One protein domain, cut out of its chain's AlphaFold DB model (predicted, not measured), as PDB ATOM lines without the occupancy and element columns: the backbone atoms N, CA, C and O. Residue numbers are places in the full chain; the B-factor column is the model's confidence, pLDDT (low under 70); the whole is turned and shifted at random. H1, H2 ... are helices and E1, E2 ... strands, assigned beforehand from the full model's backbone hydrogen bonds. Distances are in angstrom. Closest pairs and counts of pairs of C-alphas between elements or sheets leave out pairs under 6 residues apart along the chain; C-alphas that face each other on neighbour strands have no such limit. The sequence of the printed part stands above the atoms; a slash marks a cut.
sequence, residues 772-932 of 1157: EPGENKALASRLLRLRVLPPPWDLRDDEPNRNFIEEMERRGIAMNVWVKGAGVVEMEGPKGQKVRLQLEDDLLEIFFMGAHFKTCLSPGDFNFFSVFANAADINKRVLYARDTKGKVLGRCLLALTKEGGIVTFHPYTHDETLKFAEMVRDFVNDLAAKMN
ATOM      1  N   GLU A 772     -26.798  28.246  -7.871       87.44
ATOM      2  CA  GLU A 772     -28.195  27.833  -7.986       87.44
ATOM      3  C   GLU A 772     -28.616  27.010  -6.756       87.44
ATOM      4  O   GLU A 772     -27.844  26.148  -6.301       87.44
ATOM      5  N   PRO A 773     -29.813  27.257  -6.192       87.12
ATOM      6  CA  PRO A 773     -30.336  26.438  -5.110       87.12
ATOM      7  C   PRO A 773     -30.318  24.957  -5.504       87.12
ATOM      8  O   PRO A 773     -30.824  24.577  -6.556       87.12
ATOM      9  N   GLY A 774     -29.716  24.115  -4.663       90.19
ATOM     10  CA  GLY A 774     -29.580  22.688  -4.940       90.19
ATOM     11  C   GLY A 774     -28.332  22.076  -4.315       90.19
ATOM     12  O   GLY A 774     -27.748  22.614  -3.369       90.19
ATOM     13  N   GLU A 775     -27.918  20.940  -4.868       89.00
ATOM     14  CA  GLU A 775     -26.894  20.068  -4.287       89.00
ATOM     15  C   GLU A 775     -25.512  20.726  -4.214       89.00
ATOM     16  O   GLU A 775     -24.838  20.610  -3.194       89.00
ATOM     17  N   ASN A 776     -25.113  21.519  -5.214       91.12
ATOM     18  CA  ASN A 776     -23.815  22.207  -5.196       91.12
ATOM     19  C   ASN A 776     -23.714  23.252  -4.075       91.12
ATOM     20  O   ASN A 776     -22.693  23.329  -3.392       91.12
ATOM     21  N   LYS A 777     -24.767  24.051  -3.857       94.62
ATOM     22  CA  LYS A 777     -24.791  25.044  -2.772       94.62
ATOM     23  C   LYS A 777     -24.828  24.363  -1.402       94.62
ATOM     24  O   LYS A 777     -24.156  24.814  -0.468       94.62
ATOM     25  N   ALA A 778     -25.560  23.252  -1.288       95.00
ATOM     26  CA  ALA A 778     -25.580  22.426  -0.084       95.00
ATOM     27  C   ALA A 778     -24.199  21.811   0.207       95.00
ATOM     28  O   ALA A 778     -23.725  21.886   1.343       95.00
ATOM     29  N   LEU A 779     -23.519  21.290  -0.820       96.62
ATOM     30  CA  LEU A 779     -22.173  20.729  -0.721       96.62
ATOM     31  C   LEU A 779     -21.144  21.789  -0.321       96.62
ATOM     32  O   LEU A 779     -20.391  21.577   0.625       96.62
ATOM     33  N   ALA A 780     -21.153  22.959  -0.964       96.56
ATOM     34  CA  ALA A 780     -20.281  24.073  -0.597       96.56
ATOM     35  C   ALA A 780     -20.471  24.483   0.874       96.56
ATOM     36  O   ALA A 780     -19.506  24.633   1.621       96.56
ATOM     37  N   SER A 781     -21.725  24.581   1.328       94.81
ATOM     38  CA  SER A 781     -22.052  24.904   2.724       94.81
ATOM     39  C   SER A 781     -21.596  23.805   3.688       94.81
ATOM     40  O   SER A 781     -21.115  24.090   4.783       94.81
ATOM     41  N   ARG A 782     -21.704  22.534   3.289       96.06
ATOM     42  CA  ARG A 782     -21.192  21.391   4.053       96.06
ATOM     43  C   ARG A 782     -19.669  21.428   4.192       96.06
ATOM     44  O   ARG A 782     -19.180  21.257   5.303       96.06
ATOM     45  N   LEU A 783     -18.939  21.700   3.116       97.12
ATOM     46  CA  LEU A 783     -17.480  21.815   3.148       97.12
ATOM     47  C   LEU A 783     -17.018  23.020   3.984       97.12
ATOM     48  O   LEU A 783     -16.068  22.906   4.751       97.12
ATOM     49  N   LEU A 784     -17.721  24.156   3.917       95.50
ATOM     50  CA  LEU A 784     -17.437  25.305   4.787       95.50
ATOM     51  C   LEU A 784     -17.623  24.967   6.271       95.50
ATOM     52  O   LEU A 784     -16.806  25.381   7.087       95.50
ATOM     53  N   ARG A 785     -18.654  24.184   6.618       94.31
ATOM     54  CA  ARG A 785     -18.845  23.667   7.986       94.31
ATOM     55  C   ARG A 785     -17.717  22.732   8.400       94.31
ATOM     56  O   ARG A 785     -17.176  22.886   9.488       94.31
ATOM     57  N   LEU A 786     -17.330  21.814   7.516       95.38
ATOM     58  CA  LEU A 786     -16.220  20.897   7.760       95.38
ATOM     59  C   LEU A 786     -14.913  21.654   8.030       95.38
ATOM     60  O   LEU A 786     -14.189  21.313   8.957       95.38
ATOM     61  N   ARG A 787     -14.651  22.734   7.287       94.62
ATOM     62  CA  ARG A 787     -13.446  23.558   7.448       94.62
ATOM     63  C   ARG A 787     -13.350  24.285   8.796       94.62
ATOM     64  O   ARG A 787     -12.257  24.709   9.179       94.62
ATOM     65  N   VAL A 788     -14.472  24.475   9.491       92.19
ATOM     66  CA  VAL A 788     -14.514  25.081  10.836       92.19
ATOM     67  C   VAL A 788     -14.048  24.088  11.906       92.19
ATOM     68  O   VAL A 788     -13.551  24.512  12.947       92.19
ATOM     69  N   LEU A 789     -14.159  22.783  11.646       91.38
ATOM     70  CA  LEU A 789     -13.672  21.725  12.532       91.38
ATOM     71  C   LEU A 789     -12.144  21.549  12.406       91.38
ATOM     72  O   LEU A 789     -11.538  22.096  11.484       91.38
ATOM     73  N   PRO A 790     -11.479  20.803  13.308       92.31
ATOM     74  CA  PRO A 790     -10.088  20.384  13.113       92.31
ATOM     75  C   PRO A 790      -9.920  19.450  11.894       92.31
ATOM     76  O   PRO A 790     -10.867  18.746  11.545       92.31
ATOM     77  N   PRO A 791      -8.735  19.409  11.251       94.06
ATOM     78  CA  PRO A 791      -8.463  18.491  10.142       94.06
ATOM     79  C   PRO A 791      -8.496  17.013  10.593       94.06
ATOM     80  O   PRO A 791      -8.257  16.735  11.772       94.06
ATOM     81  N   PRO A 792      -8.712  16.048   9.673       94.81
ATOM     82  CA  PRO A 792      -8.747  16.201   8.213       94.81
ATOM     83  C   PRO A 792     -10.051  16.822   7.688       94.81
ATOM     84  O   PRO A 792     -11.136  16.530   8.178       94.81
ATOM     85  N   TRP A 793      -9.937  17.668   6.661       96.12
ATOM     86  CA  TRP A 793     -11.067  18.378   6.051       96.12
ATOM     87  C   TRP A 793     -11.533  17.729   4.744       96.12
ATOM     88  O   TRP A 793     -11.710  18.408   3.736       96.12
ATOM     89  N   ASP A 794     -11.735  16.415   4.748       95.75
ATOM     90  CA  ASP A 794     -12.247  15.679   3.591       95.75
ATOM     91  C   ASP A 794     -13.504  14.870   3.932       95.75
ATOM     92  O   ASP A 794     -13.913  14.756   5.086       95.75
ATOM     93  N   LEU A 795     -14.151  14.343   2.894       97.38
ATOM     94  CA  LEU A 795     -15.396  13.584   2.989       97.38
ATOM     95  C   LEU A 795     -15.152  12.081   2.797       97.38
ATOM     96  O   LEU A 795     -15.948  11.405   2.150       97.38
ATOM     97  N   ARG A 796     -14.028  11.536   3.285       96.94
ATOM     98  CA  ARG A 796     -13.686  10.113   3.073       96.94
ATOM     99  C   ARG A 796     -14.730   9.132   3.619       96.94
ATOM    100  O   ARG A 796     -14.868   8.043   3.072       96.94
ATOM    101  N   ASP A 797     -15.458   9.526   4.663       97.00
ATOM    102  CA  ASP A 797     -16.452   8.681   5.336       97.00
ATOM    103  C   ASP A 797     -17.829   8.710   4.652       97.00
ATOM    104  O   ASP A 797     -18.712   7.913   4.986       97.00
ATOM    105  N   ASP A 798     -18.024   9.591   3.667       97.69
ATOM    106  CA  ASP A 798     -19.210   9.566   2.819       97.69
ATOM    107  C   ASP A 798     -19.264   8.281   2.000       97.69
ATOM    108  O   ASP A 798     -18.270   7.861   1.411       97.69
ATOM    109  N   GLU A 799     -20.451   7.682   1.910       98.06
ATOM    110  CA  GLU A 799     -20.644   6.389   1.251       98.06
ATOM    111  C   GLU A 799     -20.081   6.334  -0.185       98.06
ATOM    112  O   GLU A 799     -19.331   5.398  -0.462       98.06
ATOM    113  N   PRO A 800     -20.314   7.315  -1.088       97.75
ATOM    114  CA  PRO A 800     -19.715   7.284  -2.426       97.75
ATOM    115  C   PRO A 800     -18.180   7.289  -2.419       97.75
ATOM    116  O   PRO A 800     -17.558   6.577  -3.208       97.75
ATOM    117  N   ASN A 801     -17.565   8.066  -1.522       98.38
ATOM    118  CA  ASN A 801     -16.111   8.151  -1.391       98.38
ATOM    119  C   ASN A 801     -15.532   6.872  -0.780       98.38
ATOM    120  O   ASN A 801     -14.565   6.333  -1.318       98.38
ATOM    121  N   ARG A 802     -16.145   6.349   0.286       98.31
ATOM    122  CA  ARG A 802     -15.762   5.079   0.912       98.31
ATOM    123  C   ARG A 802     -15.844   3.922  -0.083       98.31
ATOM    124  O   ARG A 802     -14.865   3.204  -0.254       98.31
ATOM    125  N   ASN A 803     -16.951   3.806  -0.817       98.12
ATOM    126  CA  ASN A 803     -17.131   2.769  -1.837       98.12
ATOM    127  C   ASN A 803     -16.070   2.868  -2.946       98.12
ATOM    128  O   ASN A 803     -15.583   1.847  -3.434       98.12
ATOM    129  N   PHE A 804     -15.696   4.089  -3.349       97.88
ATOM    130  CA  PHE A 804     -14.625   4.300  -4.323       97.88
ATOM    131  C   PHE A 804     -13.261   3.863  -3.775       97.88
ATOM    132  O   PHE A 804     -12.526   3.170  -4.475       97.88
ATOM    133  N   ILE A 805     -12.932   4.226  -2.529       98.38
ATOM    134  CA  ILE A 805     -11.694   3.797  -1.861       98.38
ATOM    135  C   ILE A 805     -11.627   2.266  -1.815       98.38
ATOM    136  O   ILE A 805     -10.654   1.694  -2.299       98.38
ATOM    137  N   GLU A 806     -12.682   1.608  -1.328       98.06
ATOM    138  CA  GLU A 806     -12.759   0.145  -1.231       98.06
ATOM    139  C   GLU A 806     -12.644  -0.540  -2.606       98.06
ATOM    140  O   GLU A 806     -12.018  -1.592  -2.739       98.06
ATOM    141  N   GLU A 807     -13.231   0.039  -3.659       96.38
ATOM    142  CA  GLU A 807     -13.086  -0.458  -5.034       96.38
ATOM    143  C   GLU A 807     -11.647  -0.322  -5.551       96.38
ATOM    144  O   GLU A 807     -11.139  -1.259  -6.170       96.38
ATOM    145  N   MET A 808     -10.973   0.802  -5.296       97.56
ATOM    146  CA  MET A 808      -9.568   0.989  -5.681       97.56
ATOM    147  C   MET A 808      -8.644   0.038  -4.909       97.56
ATOM    148  O   MET A 808      -7.751  -0.576  -5.495       97.56
ATOM    149  N   GLU A 809      -8.888  -0.157  -3.615       97.62
ATOM    150  CA  GLU A 809      -8.135  -1.102  -2.785       97.62
ATOM    151  C   GLU A 809      -8.341  -2.551  -3.242       97.62
ATOM    152  O   GLU A 809      -7.369  -3.300  -3.350       97.62
ATOM    153  N   ARG A 810      -9.564  -2.940  -3.636       96.62
ATOM    154  CA  ARG A 810      -9.829  -4.250  -4.267       96.62
ATOM    155  C   ARG A 810      -9.071  -4.453  -5.581       96.62
ATOM    156  O   ARG A 810      -8.817  -5.595  -5.959       96.62
ATOM    157  N   ARG A 811      -8.679  -3.374  -6.264       92.75
ATOM    158  CA  ARG A 811      -7.814  -3.402  -7.460       92.75
ATOM    159  C   ARG A 811      -6.320  -3.420  -7.125       92.75
ATOM    160  O   ARG A 811      -5.500  -3.451  -8.038       92.75
ATOM    161  N   GLY A 812      -5.959  -3.412  -5.842       95.88
ATOM    162  CA  GLY A 812      -4.575  -3.405  -5.374       95.88
ATOM    163  C   GLY A 812      -3.918  -2.023  -5.376       95.88
ATOM    164  O   GLY A 812      -2.689  -1.949  -5.340       95.88
ATOM    165  N   ILE A 813      -4.705  -0.942  -5.428       97.00
ATOM    166  CA  ILE A 813      -4.206   0.438  -5.387       97.00
ATOM    167  C   ILE A 813      -4.110   0.894  -3.930       97.00
ATOM    168  O   ILE A 813      -5.082   0.825  -3.179       97.00
ATOM    169  N   ALA A 814      -2.943   1.399  -3.526       97.69
ATOM    170  CA  ALA A 814      -2.689   1.845  -2.157       97.69
ATOM    171  C   ALA A 814      -3.276   3.248  -1.899       97.69
ATOM    172  O   ALA A 814      -2.589   4.271  -1.958       97.69
ATOM    173  N   MET A 815      -4.581   3.298  -1.612       97.88
ATOM    174  CA  MET A 815      -5.340   4.543  -1.435       97.88
ATOM    175  C   MET A 815      -4.910   5.382  -0.228       97.88
ATOM    176  O   MET A 815      -5.122   6.593  -0.215       97.88
ATOM    177  N   ASN A 816      -4.255   4.790   0.771       96.62
ATOM    178  CA  ASN A 816      -3.737   5.519   1.928       96.62
ATOM    179  C   ASN A 816      -2.735   6.626   1.540       96.62
ATOM    180  O   ASN A 816      -2.772   7.696   2.146       96.62
ATOM    181  N   VAL A 817      -1.881   6.387   0.535       96.62
ATOM    182  CA  VAL A 817      -0.914   7.370   0.008       96.62
ATOM    183  C   VAL A 817      -1.640   8.547  -0.640       96.62
ATOM    184  O   VAL A 817      -1.251   9.698  -0.455       96.62
ATOM    185  N   TRP A 818      -2.724   8.265  -1.363       97.38
ATOM    186  CA  TRP A 818      -3.560   9.293  -1.971       97.38
ATOM    187  C   TRP A 818      -4.288  10.108  -0.907       97.38
ATOM    188  O   TRP A 818      -4.121  11.319  -0.853       97.38
ATOM    189  N   VAL A 819      -5.041   9.451  -0.019       96.19
ATOM    190  CA  VAL A 819      -5.914  10.095   0.973       96.19
ATOM    191  C   VAL A 819      -5.113  10.901   1.998       96.19
ATOM    192  O   VAL A 819      -5.413  12.075   2.196       96.19
ATOM    193  N   LYS A 820      -4.065  10.330   2.607       93.50
ATOM    194  CA  LYS A 820      -3.234  11.036   3.606       93.50
ATOM    195  C   LYS A 820      -2.228  12.016   2.989       93.50
ATOM    196  O   LYS A 820      -1.647  12.815   3.715       93.50
ATOM    197  N   GLY A 821      -2.026  11.947   1.674       89.38
ATOM    198  CA  GLY A 821      -1.021  12.712   0.947       89.38
ATOM    199  C   GLY A 821       0.356  12.039   0.924       89.38
ATOM    200  O   GLY A 821       0.736  11.296   1.828       89.38
ATOM    201  N   ALA A 822       1.140  12.344  -0.113       89.50
ATOM    202  CA  ALA A 822       2.501  11.824  -0.299       89.50
ATOM    203  C   ALA A 822       3.586  12.587   0.494       89.50
ATOM    204  O   ALA A 822       4.779  12.380   0.264       89.50
ATOM    205  N   GLY A 823       3.179  13.463   1.421       93.38
ATOM    206  CA  GLY A 823       4.060  14.392   2.128       93.38
ATOM    207  C   GLY A 823       4.489  15.595   1.279       93.38
ATOM    208  O   GLY A 823       4.046  15.774   0.143       93.38
ATOM    209  N   VAL A 824       5.345  16.444   1.855       96.81
ATOM    210  CA  VAL A 824       5.961  17.578   1.149       96.81
ATOM    211  C   VAL A 824       7.195  17.085   0.404       96.81
ATOM    212  O   VAL A 824       8.117  16.553   1.018       96.81
ATOM    213  N   VAL A 825       7.236  17.310  -0.907       97.31
ATOM    214  CA  VAL A 825       8.410  17.034  -1.743       97.31
ATOM    215  C   VAL A 825       9.120  18.353  -2.030       97.31
ATOM    216  O   VAL A 825       8.553  19.248  -2.659       97.31
ATOM    217  N   GLU A 826      10.357  18.499  -1.554       97.31
ATOM    218  CA  GLU A 826      11.198  19.645  -1.909       97.31
ATOM    219  C   GLU A 826      11.894  19.376  -3.250       97.31
ATOM    220  O   GLU A 826      12.571  18.366  -3.422       97.31
ATOM    221  N   MET A 827      11.727  20.291  -4.201       96.81
ATOM    222  CA  MET A 827      12.391  20.269  -5.502       96.81
ATOM    223  C   MET A 827      13.147  21.578  -5.724       96.81
ATOM    224  O   MET A 827      12.776  22.634  -5.203       96.81
ATOM    225  N   GLU A 828      14.205  21.523  -6.525       95.81
ATOM    226  CA  GLU A 828      14.976  22.700  -6.915       95.81
ATOM    227  C   GLU A 828      14.565  23.148  -8.322       95.81
ATOM    228  O   GLU A 828      14.587  22.373  -9.280       95.81
ATOM    229  N   GLY A 829      14.136  24.404  -8.448       92.25
ATOM    230  CA  GLY A 829      13.825  25.002  -9.741       92.25
ATOM    231  C   GLY A 829      15.085  25.318 -10.554       92.25
ATOM    232  O   GLY A 829      16.185  25.372 -10.008       92.25
ATOM    233  N   PRO A 830      14.964  25.617 -11.860       88.25
ATOM    234  CA  PRO A 830      16.127  25.816 -12.736       88.25
ATOM    235  C   PRO A 830      17.062  26.979 -12.366       88.25
ATOM    236  O   PRO A 830      18.135  27.093 -12.952       88.25
ATOM    237  N   LYS A 831      16.657  27.865 -11.447       91.25
ATOM    238  CA  LYS A 831      17.466  28.987 -10.936       91.25
ATOM    239  C   LYS A 831      17.922  28.759  -9.486       91.25
ATOM    240  O   LYS A 831      18.293  29.718  -8.815       91.25
ATOM    241  N   GLY A 832      17.846  27.527  -8.987       93.31
ATOM    242  CA  GLY A 832      18.213  27.164  -7.618       93.31
ATOM    243  C   GLY A 832      17.178  27.528  -6.549       93.31
ATOM    244  O   GLY A 832      17.433  27.405  -5.353       93.31
ATOM    245  N   GLN A 833      15.995  28.008  -6.944       94.81
ATOM    246  CA  GLN A 833      14.931  28.314  -5.994       94.81
ATOM    247  C   GLN A 833      14.323  27.022  -5.436       94.81
ATOM    248  O   GLN A 833      13.941  26.135  -6.198       94.81
ATOM    249  N   LYS A 834      14.191  26.929  -4.108       97.19
ATOM    250  CA  LYS A 834      13.506  25.807  -3.454       97.19
ATOM    251  C   LYS A 834      11.996  25.922  -3.638       97.19
ATOM    252  O   LYS A 834      11.411  26.966  -3.342       97.19
ATOM    253  N   VAL A 835      11.380  24.839  -4.094       98.00
ATOM    254  CA  VAL A 835       9.943  24.718  -4.338       98.00
ATOM    255  C   VAL A 835       9.416  23.546  -3.526       98.00
ATOM    256  O   VAL A 835       9.985  22.459  -3.561       98.00
ATOM    257  N   ARG A 836       8.320  23.754  -2.799       98.19
ATOM    258  CA  ARG A 836       7.631  22.705  -2.042       98.19
ATOM    259  C   ARG A 836       6.396  22.256  -2.801       98.19
ATOM    260  O   ARG A 836       5.517  23.081  -3.045       98.19
ATOM    261  N   LEU A 837       6.351  20.982  -3.175       98.44
ATOM    262  CA  LEU A 837       5.205  20.344  -3.812       98.44
ATOM    263  C   LEU A 837       4.423  19.537  -2.773       98.44
ATOM    264  O   LEU A 837       5.008  18.726  -2.058       98.44
ATOM    265  N   GLN A 838       3.112  19.762  -2.688       97.88
ATOM    266  CA  GLN A 838       2.229  19.060  -1.754       97.88
ATOM    267  C   GLN A 838       0.800  18.974  -2.313       97.88
ATOM    268  O   GLN A 838       0.335  19.908  -2.973       97.88
ATOM    269  N   LEU A 839       0.105  17.864  -2.038       98.06
ATOM    270  CA  LEU A 839      -1.346  17.781  -2.228       98.06
ATOM    271  C   LEU A 839      -2.034  18.664  -1.179       98.06
ATOM    272  O   LEU A 839      -1.756  18.527   0.007       98.06
ATOM    273  N   GLU A 840      -2.884  19.584  -1.621       97.75
ATOM    274  CA  GLU A 840      -3.581  20.524  -0.748       97.75
ATOM    275  C   GLU A 840      -4.705  19.836   0.024       97.75
ATOM    276  O   GLU A 840      -5.489  19.083  -0.561       97.75
ATOM    277  N   ASP A 841      -4.785  20.161   1.312       95.94
ATOM    278  CA  ASP A 841      -5.810  19.674   2.236       95.94
ATOM    279  C   ASP A 841      -6.683  20.823   2.768       95.94
ATOM    280  O   ASP A 841      -7.798  20.584   3.230       95.94
ATOM    281  N   ASP A 842      -6.225  22.084   2.694       96.88
ATOM    282  CA  ASP A 842      -7.040  23.234   3.084       96.88
ATOM    283  C   ASP A 842      -8.125  23.529   2.039       96.88
ATOM    284  O   ASP A 842      -7.861  24.042   0.946       96.88
ATOM    285  N   LEU A 843      -9.378  23.269   2.422       97.56
ATOM    286  CA  LEU A 843     -10.564  23.544   1.610       97.56
ATOM    287  C   LEU A 843     -10.619  24.985   1.086       97.56
ATOM    288  O   LEU A 843     -11.042  25.194  -0.049       97.56
ATOM    289  N   LEU A 844     -10.174  25.981   1.862       96.94
ATOM    290  CA  LEU A 844     -10.173  27.371   1.400       96.94
ATOM    291  C   LEU A 844      -9.189  27.565   0.246       96.94
ATOM    292  O   LEU A 844      -9.539  28.196  -0.750       96.94
ATOM    293  N   GLU A 845      -7.984  26.999   0.339       97.38
ATOM    294  CA  GLU A 845      -7.002  27.084  -0.743       97.38
ATOM    295  C   GLU A 845      -7.488  26.343  -1.995       97.38
ATOM    296  O   GLU A 845      -7.355  26.879  -3.097       97.38
ATOM    297  N   ILE A 846      -8.165  25.196  -1.842       98.19
ATOM    298  CA  ILE A 846      -8.816  24.501  -2.964       98.19
ATOM    299  C   ILE A 846      -9.906  25.381  -3.597       98.19
ATOM    300  O   ILE A 846      -9.951  25.505  -4.821       98.19
ATOM    301  N   PHE A 847     -10.735  26.079  -2.811       97.81
ATOM    302  CA  PHE A 847     -11.738  27.009  -3.357       97.81
ATOM    303  C   PHE A 847     -11.098  28.188  -4.106       97.81
ATOM    304  O   PHE A 847     -11.673  28.706  -5.066       97.81
ATOM    305  N   PHE A 848      -9.884  28.592  -3.724       96.88
ATOM    306  CA  PHE A 848      -9.104  29.614  -4.426       96.88
ATOM    307  C   PHE A 848      -8.251  29.074  -5.575       96.88
ATOM    308  O   PHE A 848      -7.526  29.855  -6.202       96.88
ATOM    309  N   MET A 849      -8.355  27.788  -5.930       97.00
ATOM    310  CA  MET A 849      -7.514  27.207  -6.974       97.00
ATOM    311  C   MET A 849      -7.590  27.979  -8.288       97.00
ATOM    312  O   MET A 849      -6.551  28.247  -8.889       97.00
ATOM    313  N   GLY A 850      -8.784  28.404  -8.707       95.00
ATOM    314  CA  GLY A 850      -8.926  29.206  -9.915       95.00
ATOM    315  C   GLY A 850      -8.401  30.630  -9.767       95.00
ATOM    316  O   GLY A 850      -7.770  31.130 -10.699       95.00
ATOM    317  N   ALA A 851      -8.589  31.240  -8.591       92.88
ATOM    318  CA  ALA A 851      -8.231  32.630  -8.313       92.88
ATOM    319  C   ALA A 851      -6.720  32.876  -8.392       92.88
ATOM    320  O   ALA A 851      -6.301  33.906  -8.922       92.88
ATOM    321  N   HIS A 852      -5.908  31.914  -7.933       94.69
ATOM    322  CA  HIS A 852      -4.447  31.996  -8.027       94.69
ATOM    323  C   HIS A 852      -3.976  32.203  -9.475       94.69
ATOM    324  O   HIS A 852      -3.020  32.931  -9.694       94.69
ATOM    325  N   PHE A 853      -4.685  31.668 -10.479       94.12
ATOM    326  CA  PHE A 853      -4.269  31.709 -11.892       94.12
ATOM    327  C   PHE A 853      -5.287  32.366 -12.838       94.12
ATOM    328  O   PHE A 853      -5.116  32.287 -14.052       94.12
ATOM    329  N   LYS A 854      -6.324  33.027 -12.301       89.81
ATOM    330  CA  LYS A 854      -7.408  33.686 -13.059       89.81
ATOM    331  C   LYS A 854      -8.062  32.775 -14.110       89.81
ATOM    332  O   LYS A 854      -8.179  33.134 -15.278       89.81
ATOM    333  N   THR A 855      -8.444  31.572 -13.698       91.75
ATOM    334  CA  THR A 855      -9.131  30.599 -14.575       91.75
ATOM    335  C   THR A 855     -10.636  30.594 -14.327       91.75
ATOM    336  O   THR A 855     -11.062  31.109 -13.301       91.75
ATOM    337  N   CYS A 856     -11.419  29.908 -15.171       89.75
ATOM    338  CA  CYS A 856     -12.875  29.742 -15.009       89.75
ATOM    339  C   CYS A 856     -13.333  29.082 -13.686       89.75
ATOM    340  O   CYS A 856     -14.528  29.013 -13.415       89.75
ATOM    341  N   LEU A 857     -12.396  28.585 -12.870       93.94
ATOM    342  CA  LEU A 857     -12.626  28.051 -11.526       93.94
ATOM    343  C   LEU A 857     -12.509  29.119 -10.421       93.94
ATOM    344  O   LEU A 857     -12.471  28.770  -9.243       93.94
ATOM    345  N   SER A 858     -12.321  30.399 -10.754       93.38
ATOM    346  CA  SER A 858     -12.221  31.454  -9.739       93.38
ATOM    347  C   SER A 858     -13.591  31.697  -9.094       93.38
ATOM    348  O   SER A 858     -14.610  31.522  -9.762       93.38
ATOM    349  N   PRO A 859     -13.659  32.135  -7.824       92.25
ATOM    350  CA  PRO A 859     -14.917  32.590  -7.245       92.25
ATOM    351  C   PRO A 859     -15.577  33.651  -8.129       92.25
ATOM    352  O   PRO A 859     -14.922  34.642  -8.447       92.25
ATOM    353  N   GLY A 860     -16.835  33.409  -8.512       84.75
ATOM    354  CA  GLY A 860     -17.638  34.272  -9.388       84.75
ATOM    355  C   GLY A 860     -17.732  33.800 -10.847       84.75
ATOM    356  O   GLY A 860     -18.680  34.172 -11.544       84.75
ATOM    357  N   ASP A 861     -16.817  32.934 -11.295       85.19
ATOM    358  CA  ASP A 861     -16.806  32.415 -12.665       85.19
ATOM    359  C   ASP A 861     -17.784  31.248 -12.877       85.19
ATOM    360  O   ASP A 861     -18.238  30.574 -11.951       85.19
ATOM    361  N   PHE A 862     -18.105  30.982 -14.147       85.56
ATOM    362  CA  PHE A 862     -19.144  30.031 -14.548       85.56
ATOM    363  C   PHE A 862     -18.869  28.569 -14.149       85.56
ATOM    364  O   PHE A 862     -19.826  27.818 -13.977       85.56
ATOM    365  N   ASN A 863     -17.606  28.173 -13.945       92.25
ATOM    366  CA  ASN A 863     -17.238  26.827 -13.488       92.25
ATOM    367  C   ASN A 863     -16.854  26.772 -12.002       92.25
ATOM    368  O   ASN A 863     -16.345  25.749 -11.541       92.25
ATOM    369  N   PHE A 864     -17.111  27.831 -11.226       95.75
ATOM    370  CA  PHE A 864     -16.753  27.869  -9.807       95.75
ATOM    371  C   PHE A 864     -17.356  26.706  -9.005       95.75
ATOM    372  O   PHE A 864     -16.698  26.177  -8.118       95.75
ATOM    373  N   PHE A 865     -18.550  26.218  -9.363       95.19
ATOM    374  CA  PHE A 865     -19.162  25.047  -8.718       95.19
ATOM    375  C   PHE A 865     -18.251  23.799  -8.710       95.19
ATOM    376  O   PHE A 865     -18.348  22.965  -7.813       95.19
ATOM    377  N   SER A 866     -17.347  23.678  -9.686       96.94
ATOM    378  CA  SER A 866     -16.453  22.530  -9.848       96.94
ATOM    379  C   SER A 866     -15.367  22.458  -8.764       96.94
ATOM    380  O   SER A 866     -14.872  21.374  -8.457       96.94
ATOM    381  N   VAL A 867     -15.019  23.579  -8.111       97.94
ATOM    382  CA  VAL A 867     -14.017  23.559  -7.026       97.94
ATOM    383  C   VAL A 867     -14.502  22.762  -5.815       97.94
ATOM    384  O   VAL A 867     -13.692  22.148  -5.127       97.94
ATOM    385  N   PHE A 868     -15.819  22.719  -5.580       98.12
ATOM    386  CA  PHE A 868     -16.407  21.928  -4.497       98.12
ATOM    387  C   PHE A 868     -16.339  20.436  -4.802       98.12
ATOM    388  O   PHE A 868     -16.084  19.659  -3.893       98.12
ATOM    389  N   ALA A 869     -16.474  20.035  -6.069       97.81
ATOM    390  CA  ALA A 869     -16.244  18.654  -6.483       97.81
ATOM    391  C   ALA A 869     -14.768  18.256  -6.340       97.81
ATOM    392  O   ALA A 869     -14.479  17.182  -5.826       97.81
ATOM    393  N   ASN A 870     -13.834  19.143  -6.705       98.12
ATOM    394  CA  ASN A 870     -12.394  18.912  -6.516       98.12
ATOM    395  C   ASN A 870     -11.990  18.763  -5.040       98.12
ATOM    396  O   ASN A 870     -10.952  18.173  -4.759       98.12
ATOM    397  N   ALA A 871     -12.782  19.323  -4.122       98.12
ATOM    398  CA  ALA A 871     -12.579  19.234  -2.680       98.12
ATOM    399  C   ALA A 871     -13.332  18.056  -2.028       98.12
ATOM    400  O   ALA A 871     -12.833  17.449  -1.086       98.12
ATOM    401  N   ALA A 872     -14.546  17.759  -2.496       98.25
ATOM    402  CA  ALA A 872     -15.434  16.756  -1.911       98.25
ATOM    403  C   ALA A 872     -15.160  15.337  -2.408       98.25
ATOM    404  O   ALA A 872     -15.241  14.390  -1.626       98.25
ATOM    405  N   ASP A 873     -14.889  15.175  -3.703       98.50
ATOM    406  CA  ASP A 873     -14.725  13.855  -4.295       98.50
ATOM    407  C   ASP A 873     -13.316  13.346  -4.020       98.50
ATOM    408  O   ASP A 873     -12.330  13.893  -4.518       98.50
ATOM    409  N   ILE A 874     -13.216  12.248  -3.271       98.19
ATOM    410  CA  ILE A 874     -11.926  11.756  -2.784       98.19
ATOM    411  C   ILE A 874     -10.992  11.314  -3.914       98.19
ATOM    412  O   ILE A 874      -9.789  11.207  -3.710       98.19
ATOM    413  N   ASN A 875     -11.515  11.079  -5.119       98.44
ATOM    414  CA  ASN A 875     -10.729  10.743  -6.300       98.44
ATOM    415  C   ASN A 875     -10.078  11.958  -6.985       98.44
ATOM    416  O   ASN A 875      -9.466  11.779  -8.033       98.44
ATOM    417  N   LYS A 876     -10.189  13.172  -6.434       98.38
ATOM    418  CA  LYS A 876      -9.591  14.404  -6.972       98.38
ATOM    419  C   LYS A 876      -8.690  15.048  -5.920       98.38
ATOM    420  O   LYS A 876      -9.020  15.052  -4.740       98.38
ATOM    421  N   ARG A 877      -7.532  15.573  -6.334       98.19
ATOM    422  CA  ARG A 877      -6.590  16.294  -5.457       98.19
ATOM    423  C   ARG A 877      -5.911  17.435  -6.195       98.19
ATOM    424  O   ARG A 877      -5.580  17.316  -7.369       98.19
ATOM    425  N   VAL A 878      -5.659  18.541  -5.501       98.38
ATOM    426  CA  VAL A 878      -4.935  19.688  -6.064       98.38
ATOM    427  C   VAL A 878      -3.494  19.653  -5.579       98.38
ATOM    428  O   VAL A 878      -3.238  19.715  -4.385       98.38
ATOM    429  N   LEU A 879      -2.542  19.572  -6.500       98.56
ATOM    430  CA  LEU A 879      -1.117  19.704  -6.221       98.56
ATOM    431  C   LEU A 879      -0.724  21.178  -6.304       98.56
ATOM    432  O   LEU A 879      -0.886  21.792  -7.361       98.56
ATOM    433  N   TYR A 880      -0.157  21.736  -5.236       98.50
ATOM    434  CA  TYR A 880       0.442  23.069  -5.257       98.50
ATOM    435  C   TYR A 880       1.964  23.020  -5.199       98.50
ATOM    436  O   TYR A 880       2.543  22.241  -4.449       98.50
ATOM    437  N   ALA A 881       2.596  23.936  -5.932       98.25
ATOM    438  CA  ALA A 881       3.974  24.352  -5.717       98.25
ATOM    439  C   ALA A 881       3.993  25.663  -4.920       98.25
ATOM    440  O   ALA A 881       3.345  26.635  -5.320       98.25
ATOM    441  N   ARG A 882       4.748  25.713  -3.818       98.31
ATOM    442  CA  ARG A 882       4.933  26.911  -2.982       98.31
ATOM    443  C   ARG A 882       6.403  27.288  -2.844       98.31
ATOM    444  O   ARG A 882       7.273  26.419  -2.848       98.31
ATOM    445  N   ASP A 883       6.673  28.584  -2.718       97.12
ATOM    446  CA  ASP A 883       7.992  29.066  -2.300       97.12
ATOM    447  C   ASP A 883       8.198  28.906  -0.781       97.12
ATOM    448  O   ASP A 883       7.316  28.460  -0.043       97.12
ATOM    449  N   THR A 884       9.373  29.299  -0.285       96.06
ATOM    450  CA  THR A 884       9.708  29.243   1.148       96.06
ATOM    451  C   THR A 884       8.870  30.179   2.025       96.06
ATOM    452  O   THR A 884       8.890  30.034   3.244       96.06
ATOM    453  N   LYS A 885       8.124  31.120   1.431       96.56
ATOM    454  CA  LYS A 885       7.199  32.038   2.115       96.56
ATOM    455  C   LYS A 885       5.744  31.560   2.042       96.56
ATOM    456  O   LYS A 885       4.856  32.274   2.497       96.56
ATOM    457  N   GLY A 886       5.488  30.388   1.454       95.62
ATOM    458  CA  GLY A 886       4.147  29.838   1.267       95.62
ATOM    459  C   GLY A 886       3.386  30.422   0.073       95.62
ATOM    460  O   GLY A 886       2.224  30.076  -0.133       95.62
ATOM    461  N   LYS A 887       4.007  31.275  -0.751       96.25
ATOM    462  CA  LYS A 887       3.351  31.826  -1.941       96.25
ATOM    463  C   LYS A 887       3.178  30.733  -2.992       96.25
ATOM    464  O   LYS A 887       4.132  30.034  -3.328       96.25
ATOM    465  N   VAL A 888       1.982  30.645  -3.568       97.69
ATOM    466  CA  VAL A 888       1.672  29.718  -4.666       97.69
ATOM    467  C   VAL A 888       2.450  30.109  -5.926       97.69
ATOM    468  O   VAL A 888       2.336  31.232  -6.418       97.69
ATOM    469  N   LEU A 889       3.253  29.183  -6.446       97.62
ATOM    470  CA  LEU A 889       4.016  29.334  -7.689       97.62
ATOM    471  C   LEU A 889       3.350  28.609  -8.864       97.62
ATOM    472  O   LEU A 889       3.378  29.111  -9.988       97.62
ATOM    473  N   GLY A 890       2.737  27.454  -8.591       98.00
ATOM    474  CA  GLY A 890       2.063  26.621  -9.582       98.00
ATOM    475  C   GLY A 890       0.979  25.741  -8.964       98.00
ATOM    476  O   GLY A 890       0.999  25.505  -7.755       98.00
ATOM    477  N   ARG A 891       0.032  25.264  -9.781       98.12
ATOM    478  CA  ARG A 891      -0.978  24.267  -9.390       98.12
ATOM    479  C   ARG A 891      -1.271  23.263 -10.502       98.12
ATOM    480  O   ARG A 891      -1.292  23.641 -11.672       98.12
ATOM    481  N   CYS A 892      -1.597  22.032 -10.140       98.38
ATOM    482  CA  CYS A 892      -2.104  21.019 -11.063       98.38
ATOM    483  C   CYS A 892      -3.237  20.241 -10.383       98.38
ATOM    484  O   CYS A 892      -3.093  19.829  -9.234       98.38
ATOM    485  N   LEU A 893      -4.373  20.076 -11.063       98.44
ATOM    486  CA  LEU A 893      -5.404  19.141 -10.618       98.44
ATOM    487  C   LEU A 893      -4.962  17.728 -11.009       98.44
ATOM    488  O   LEU A 893      -4.537  17.488 -12.139       98.44
ATOM    489  N   LEU A 894      -5.057  16.810 -10.059       98.44
ATOM    490  CA  LEU A 894      -4.818  15.388 -10.224       98.44
ATOM    491  C   LEU A 894      -6.128  14.658  -9.961       98.44
ATOM    492  O   LEU A 894      -6.895  15.052  -9.078       98.44
ATOM    493  N   ALA A 895      -6.365  13.570 -10.677       98.31
ATOM    494  CA  ALA A 895      -7.511  12.728 -10.391       98.31
ATOM    495  C   ALA A 895      -7.225  11.253 -10.643       98.31
ATOM    496  O   ALA A 895      -6.362  10.897 -11.443       98.31
ATOM    497  N   LEU A 896      -7.987  10.401  -9.968       98.06
ATOM    498  CA  LEU A 896      -8.052   8.974 -10.228       98.06
ATOM    499  C   LEU A 896      -9.230   8.678 -11.145       98.06
ATOM    500  O   LEU A 896     -10.381   9.049 -10.891       98.06
ATOM    501  N   THR A 897      -8.917   7.975 -12.220       95.88
ATOM    502  CA  THR A 897      -9.911   7.406 -13.123       95.88
ATOM    503  C   THR A 897     -10.676   6.287 -12.424       95.88
ATOM    504  O   THR A 897     -10.194   5.693 -11.459       95.88
ATOM    505  N   LYS A 898     -11.863   5.952 -12.932       92.19
ATOM    506  CA  LYS A 898     -12.636   4.796 -12.453       92.19
ATOM    507  C   LYS A 898     -11.851   3.482 -12.542       92.19
ATOM    508  O   LYS A 898     -12.079   2.563 -11.763       92.19
ATOM    509  N   GLU A 899     -10.941   3.381 -13.503       89.81
ATOM    510  CA  GLU A 899     -10.090   2.211 -13.702       89.81
ATOM    511  C   GLU A 899      -8.844   2.208 -12.797       89.81
ATOM    512  O   GLU A 899      -8.163   1.187 -12.719       89.81
ATOM    513  N   GLY A 900      -8.577   3.311 -12.084       94.06
ATOM    514  CA  GLY A 900      -7.531   3.422 -11.069       94.06
ATOM    515  C   GLY A 900      -6.226   4.083 -11.516       94.06
ATOM    516  O   GLY A 900      -5.333   4.279 -10.693       94.06
ATOM    517  N   GLY A 901      -6.106   4.469 -12.789       94.62
ATOM    518  CA  GLY A 901      -4.986   5.274 -13.285       94.62
ATOM    519  C   GLY A 901      -5.073   6.733 -12.826       94.62
ATOM    520  O   GLY A 901      -6.175   7.272 -12.704       94.62
ATOM    521  N   ILE A 902      -3.922   7.374 -12.607       97.56
ATOM    522  CA  ILE A 902      -3.827   8.809 -12.304       97.56
ATOM    523  C   ILE A 902      -3.821   9.598 -13.614       97.56
ATOM    524  O   ILE A 902      -3.022   9.314 -14.504       97.56
ATOM    525  N   VAL A 903      -4.665  10.619 -13.712       97.25
ATOM    526  CA  VAL A 903      -4.613  11.628 -14.774       97.25
ATOM    527  C   VAL A 903      -4.148  12.967 -14.213       97.25
ATOM    528  O   VAL A 903      -4.451  13.329 -13.072       97.25
ATOM    529  N   THR A 904      -3.410  13.710 -15.032       98.00
ATOM    530  CA  THR A 904      -2.973  15.080 -14.747       98.00
ATOM    531  C   THR A 904      -3.739  16.053 -15.616       98.00
ATOM    532  O   THR A 904      -3.908  15.802 -16.802       98.00
ATOM    533  N   PHE A 905      -4.163  17.176 -15.054       97.12
ATOM    534  CA  PHE A 905      -4.743  18.285 -15.810       97.12
ATOM    535  C   PHE A 905      -3.694  19.364 -16.085       97.12
ATOM    536  O   PHE A 905      -2.569  19.300 -15.578       97.12
ATOM    537  N   HIS A 906      -4.072  20.381 -16.863       97.19
ATOM    538  CA  HIS A 906      -3.170  21.461 -17.251       97.19
ATOM    539  C   HIS A 906      -2.435  22.083 -16.039       97.19
ATOM    540  O   HIS A 906      -3.081  22.579 -15.104       97.19
ATOM    541  N   PRO A 907      -1.087  22.079 -16.016       97.69
ATOM    542  CA  PRO A 907      -0.315  22.664 -14.930       97.69
ATOM    543  C   PRO A 907      -0.207  24.184 -15.106       97.69
ATOM    544  O   PRO A 907       0.472  24.682 -16.002       97.69
ATOM    545  N   TYR A 908      -0.816  24.945 -14.200       97.25
ATOM    546  CA  TYR A 908      -0.730  26.405 -14.213       97.25
ATOM    547  C   TYR A 908       0.485  26.883 -13.415       97.25
ATOM    548  O   TYR A 908       0.714  26.418 -12.301       97.25
ATOM    549  N   THR A 909       1.245  27.840 -13.953       97.19
ATOM    550  CA  THR A 909       2.379  28.492 -13.272       97.19
ATOM    551  C   THR A 909       2.409  29.986 -13.589       97.19
ATOM    552  O   THR A 909       2.041  30.403 -14.685       97.19
ATOM    553  N   HIS A 910       2.859  30.804 -12.636       91.88
ATOM    554  CA  HIS A 910       3.130  32.227 -12.881       91.88
ATOM    555  C   HIS A 910       4.460  32.470 -13.604       91.88
ATOM    556  O   HIS A 910       4.661  33.541 -14.175       91.88
ATOM    557  N   ASP A 911       5.371  31.497 -13.552       93.06
ATOM    558  CA  ASP A 911       6.694  31.558 -14.164       93.06
ATOM    559  C   ASP A 911       6.926  30.287 -14.990       93.06
ATOM    560  O   ASP A 911       7.157  29.204 -14.445       93.06
ATOM    561  N   GLU A 912       6.872  30.406 -16.319       90.88
ATOM    562  CA  GLU A 912       7.162  29.294 -17.237       90.88
ATOM    563  C   GLU A 912       8.598  28.765 -17.062       90.88
ATOM    564  O   GLU A 912       8.868  27.591 -17.316       90.88
ATOM    565  N   THR A 913       9.525  29.594 -16.559       93.50
ATOM    566  CA  THR A 913      10.914  29.182 -16.312       93.50
ATOM    567  C   THR A 913      11.062  28.244 -15.116       93.50
ATOM    568  O   THR A 913      12.118  27.637 -14.963       93.50
ATOM    569  N   LEU A 914      10.010  28.063 -14.307       94.56
ATOM    570  CA  LEU A 914       9.980  27.095 -13.209       94.56
ATOM    571  C   LEU A 914      10.033  25.645 -13.704       94.56
ATOM    572  O   LEU A 914      10.404  24.767 -12.935       94.56
ATOM    573  N   LYS A 915       9.660  25.393 -14.970       95.81
ATOM    574  CA  LYS A 915       9.445  24.042 -15.517       95.81
ATOM    575  C   LYS A 915       8.476  23.213 -14.668       95.81
ATOM    576  O   LYS A 915       8.663  22.018 -14.464       95.81
ATOM    577  N   PHE A 916       7.414  23.855 -14.189       96.88
ATOM    578  CA  PHE A 916       6.467  23.240 -13.264       96.88
ATOM    579  C   PHE A 916       5.844  21.940 -13.805       96.88
ATOM    580  O   PHE A 916       5.692  20.990 -13.052       96.88
ATOM    581  N   ALA A 917       5.587  21.836 -15.113       96.75
ATOM    582  CA  ALA A 917       5.111  20.595 -15.732       96.75
ATOM    583  C   ALA A 917       6.077  19.401 -15.549       96.75
ATOM    584  O   ALA A 917       5.625  18.277 -15.352       96.75
ATOM    585  N   GLU A 918       7.397  19.633 -15.578       96.31
ATOM    586  CA  GLU A 918       8.402  18.589 -15.319       96.31
ATOM    587  C   GLU A 918       8.376  18.169 -13.841       96.31
ATOM    588  O   GLU A 918       8.389  16.978 -13.549       96.31
ATOM    589  N   MET A 919       8.234  19.128 -12.920       97.31
ATOM    590  CA  MET A 919       8.098  18.845 -11.482       97.31
ATOM    591  C   MET A 919       6.828  18.046 -11.170       97.31
ATOM    592  O   MET A 919       6.874  17.085 -10.404       97.31
ATOM    593  N   VAL A 920       5.697  18.413 -11.785       97.69
ATOM    594  CA  VAL A 920       4.433  17.673 -11.661       97.69
ATOM    595  C   VAL A 920       4.598  16.257 -12.200       97.69
ATOM    596  O   VAL A 920       4.213  15.312 -11.523       97.69
ATOM    597  N   ARG A 921       5.203  16.087 -13.382       97.06
ATOM    598  CA  ARG A 921       5.486  14.762 -13.948       97.06
ATOM    599  C   ARG A 921       6.270  13.892 -12.966       97.06
ATOM    600  O   ARG A 921       5.898  12.742 -12.743       97.06
ATOM    601  N   ASP A 922       7.352  14.425 -12.410       96.50
ATOM    602  CA  ASP A 922       8.235  13.669 -11.524       96.50
ATOM    603  C   ASP A 922       7.517  13.314 -10.209       96.50
ATOM    604  O   ASP A 922       7.560  12.163  -9.779       96.50
ATOM    605  N   PHE A 923       6.758  14.260  -9.639       97.62
ATOM    606  CA  PHE A 923       5.912  14.030  -8.463       97.62
ATOM    607  C   PHE A 923       4.847  12.954  -8.711       97.62
ATOM    608  O   PHE A 923       4.662  12.058  -7.893       97.62
ATOM    609  N   VAL A 924       4.136  13.021  -9.840       97.44
ATOM    610  CA  VAL A 924       3.021  12.112 -10.133       97.44
ATOM    611  C   VAL A 924       3.515  10.707 -10.491       97.44
ATOM    612  O   VAL A 924       2.852   9.734 -10.144       97.44
ATOM    613  N   ASN A 925       4.693  10.567 -11.110       96.12
ATOM    614  CA  ASN A 925       5.321   9.257 -11.316       96.12
ATOM    615  C   ASN A 925       5.705   8.582  -9.990       96.12
ATOM    616  O   ASN A 925       5.444   7.393  -9.817       96.12
ATOM    617  N   ASP A 926       6.293   9.334  -9.054       96.75
ATOM    618  CA  ASP A 926       6.604   8.830  -7.710       96.75
ATOM    619  C   ASP A 926       5.324   8.467  -6.938       96.75
ATOM    620  O   ASP A 926       5.224   7.385  -6.357       96.75
ATOM    621  N   LEU A 927       4.298   9.321  -7.012       97.38
ATOM    622  CA  LEU A 927       2.982   9.055  -6.432       97.38
ATOM    623  C   LEU A 927       2.356   7.772  -6.999       97.38
ATOM    624  O   LEU A 927       1.913   6.922  -6.230       97.38
ATOM    625  N   ALA A 928       2.354   7.603  -8.325       96.44
ATOM    626  CA  ALA A 928       1.810   6.422  -8.993       96.44
ATOM    627  C   ALA A 928       2.526   5.138  -8.552       96.44
ATOM    628  O   ALA A 928       1.868   4.149  -8.225       96.44
ATOM    629  N   ALA A 929       3.861   5.171  -8.477       95.38
ATOM    630  CA  ALA A 929       4.663   4.042  -8.016       95.38
ATOM    631  C   ALA A 929       4.321   3.655  -6.567       95.38
ATOM    632  O   ALA A 929       4.074   2.484  -6.286       95.38
ATOM    633  N   LYS A 930       4.229   4.637  -5.660       97.00
ATOM    634  CA  LYS A 930       3.847   4.417  -4.251       97.00
ATOM    635  C   LYS A 930       2.422   3.885  -4.095       97.00
ATOM    636  O   LYS A 930       2.145   3.148  -3.155       97.00
ATOM    637  N   MET A 931       1.531   4.258  -5.007       97.56
ATOM    638  CA  MET A 931       0.140   3.813  -5.027       97.56
ATOM    639  C   MET A 931      -0.070   2.457  -5.707       97.56
ATOM    640  O   MET A 931      -1.203   1.985  -5.736       97.56
ATOM    641  N   ASN A 932       0.977   1.836  -6.260       96.06
ATOM    642  CA  ASN A 932       0.860   0.645  -7.105       96.06
ATOM    643  C   ASN A 932      -0.114   0.856  -8.288       96.06
ATOM    644  O   ASN A 932      -0.974   0.028  -8.581       96.06
TER     645      ASN A 932
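What this domain is: This is residues 772 to 932 of the 1157 residues of an uncharacterized protein of Candidatus Aminicenantes bacterium (UniProt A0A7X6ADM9). A curled sheet of five strands wraps round the long helix H7, like part of a barrel with a helix in its hollow. Away from H7, helices H1, H4 and H6 form a cluster that meets the sheet through H4 and H6, with H5 over E4, while H2 and H3 make a corner near the last turn of H7. The printed part has 161 residues, in the order H1 H2 H3 E1 E2 H4 H5 H6 E3 E4 E5 H7; the sheet's order is E1 - E2 - E3 - E4 - E5, all antiparallel. The class is mixed, helices and strands, and the whole is compact, with a radius of gyration of the C-alphas of 15.7 A and spans of 46 by 40 by 28 A.

Where its parts are: Begin with the sheet: E1 is residues 825 to 828, E2 834 to 839, E3 876 to 882 over 19.6 A, E4 888 to 896 over 23.6 A, and E5 902 to 904. Find C-alpha 916 at (6.467, 23.240, -13.264); from there H7, residues 916 to 930, runs 21.0 A to C-alpha 930 at (3.847, 4.417, -4.251). H1, residues 775 to 788, begins at C-alpha 775 at (-26.894, 20.068, -4.287) and is 20.2 A long. H2 is residues 799 to 810 over 16.1 A, H3 815 to 820, H4 843 to 847, H5 849 to 853 and H6 866 to 872.

How they stand to each other: Look first along the strongly twisted sheet, where the hairpin E1 and E2 has N 827 and O 835 at 2.9 A. E2 and E3 have N 838 and O 880 at 3.1 A. E3, E4 and E5 form a meander, each strand the antiparallel neighbour of the one before, with N 879 and O 892 at 2.8 A and N 903 and O 895 at 2.8 A. The sheet curls round H7, and the two make two layers, a helix on one face of a sheet; the C-alphas of Gly 890 and Phe 916 are the closest of E4 and H7, at 6.7 A. H3 only grazes the sheet with residues 818 to 820, and only just touches H7, with 3 pairs of C-alphas within 8 A, the closest Val 817 and Lys 930 at 7.0 A. H2 and H3 only just touch, with 3 such pairs, and only at the corner, the closest C-alphas being Ile 805 and Met 815 at 6.4 A. H4 only grazes the sheet with residues 845 to 846, and touches H6, the closest C-alphas being Phe 847 and Val 867 at 5.5 A. H6 stands up from the sheet over E3. H1 touches H6 at a steep tilt of 51 degrees, the same way, the closest C-alphas being Ala 780 and Phe 868 at 5.9 A. H5 lies over E4 at a height over the sheet of 8.9 A. Every O i to N i+4 pair is within hydrogen-bond range in H1, H2, H3, H4, H6 and H7; in H5 it is 0 of 1, with 1 of 2 O i to N i+3 pairs within range.

The domain as a whole: Look for the farthest C-alphas at Pro 773 and Gly 832, 48.6 A apart. The printed part has no cut; the links H5 to H6, residues 854 to 865, and E5 to H7 are long. The mean pLDDT of the printed part is 95.7, and no printed residue is under 70.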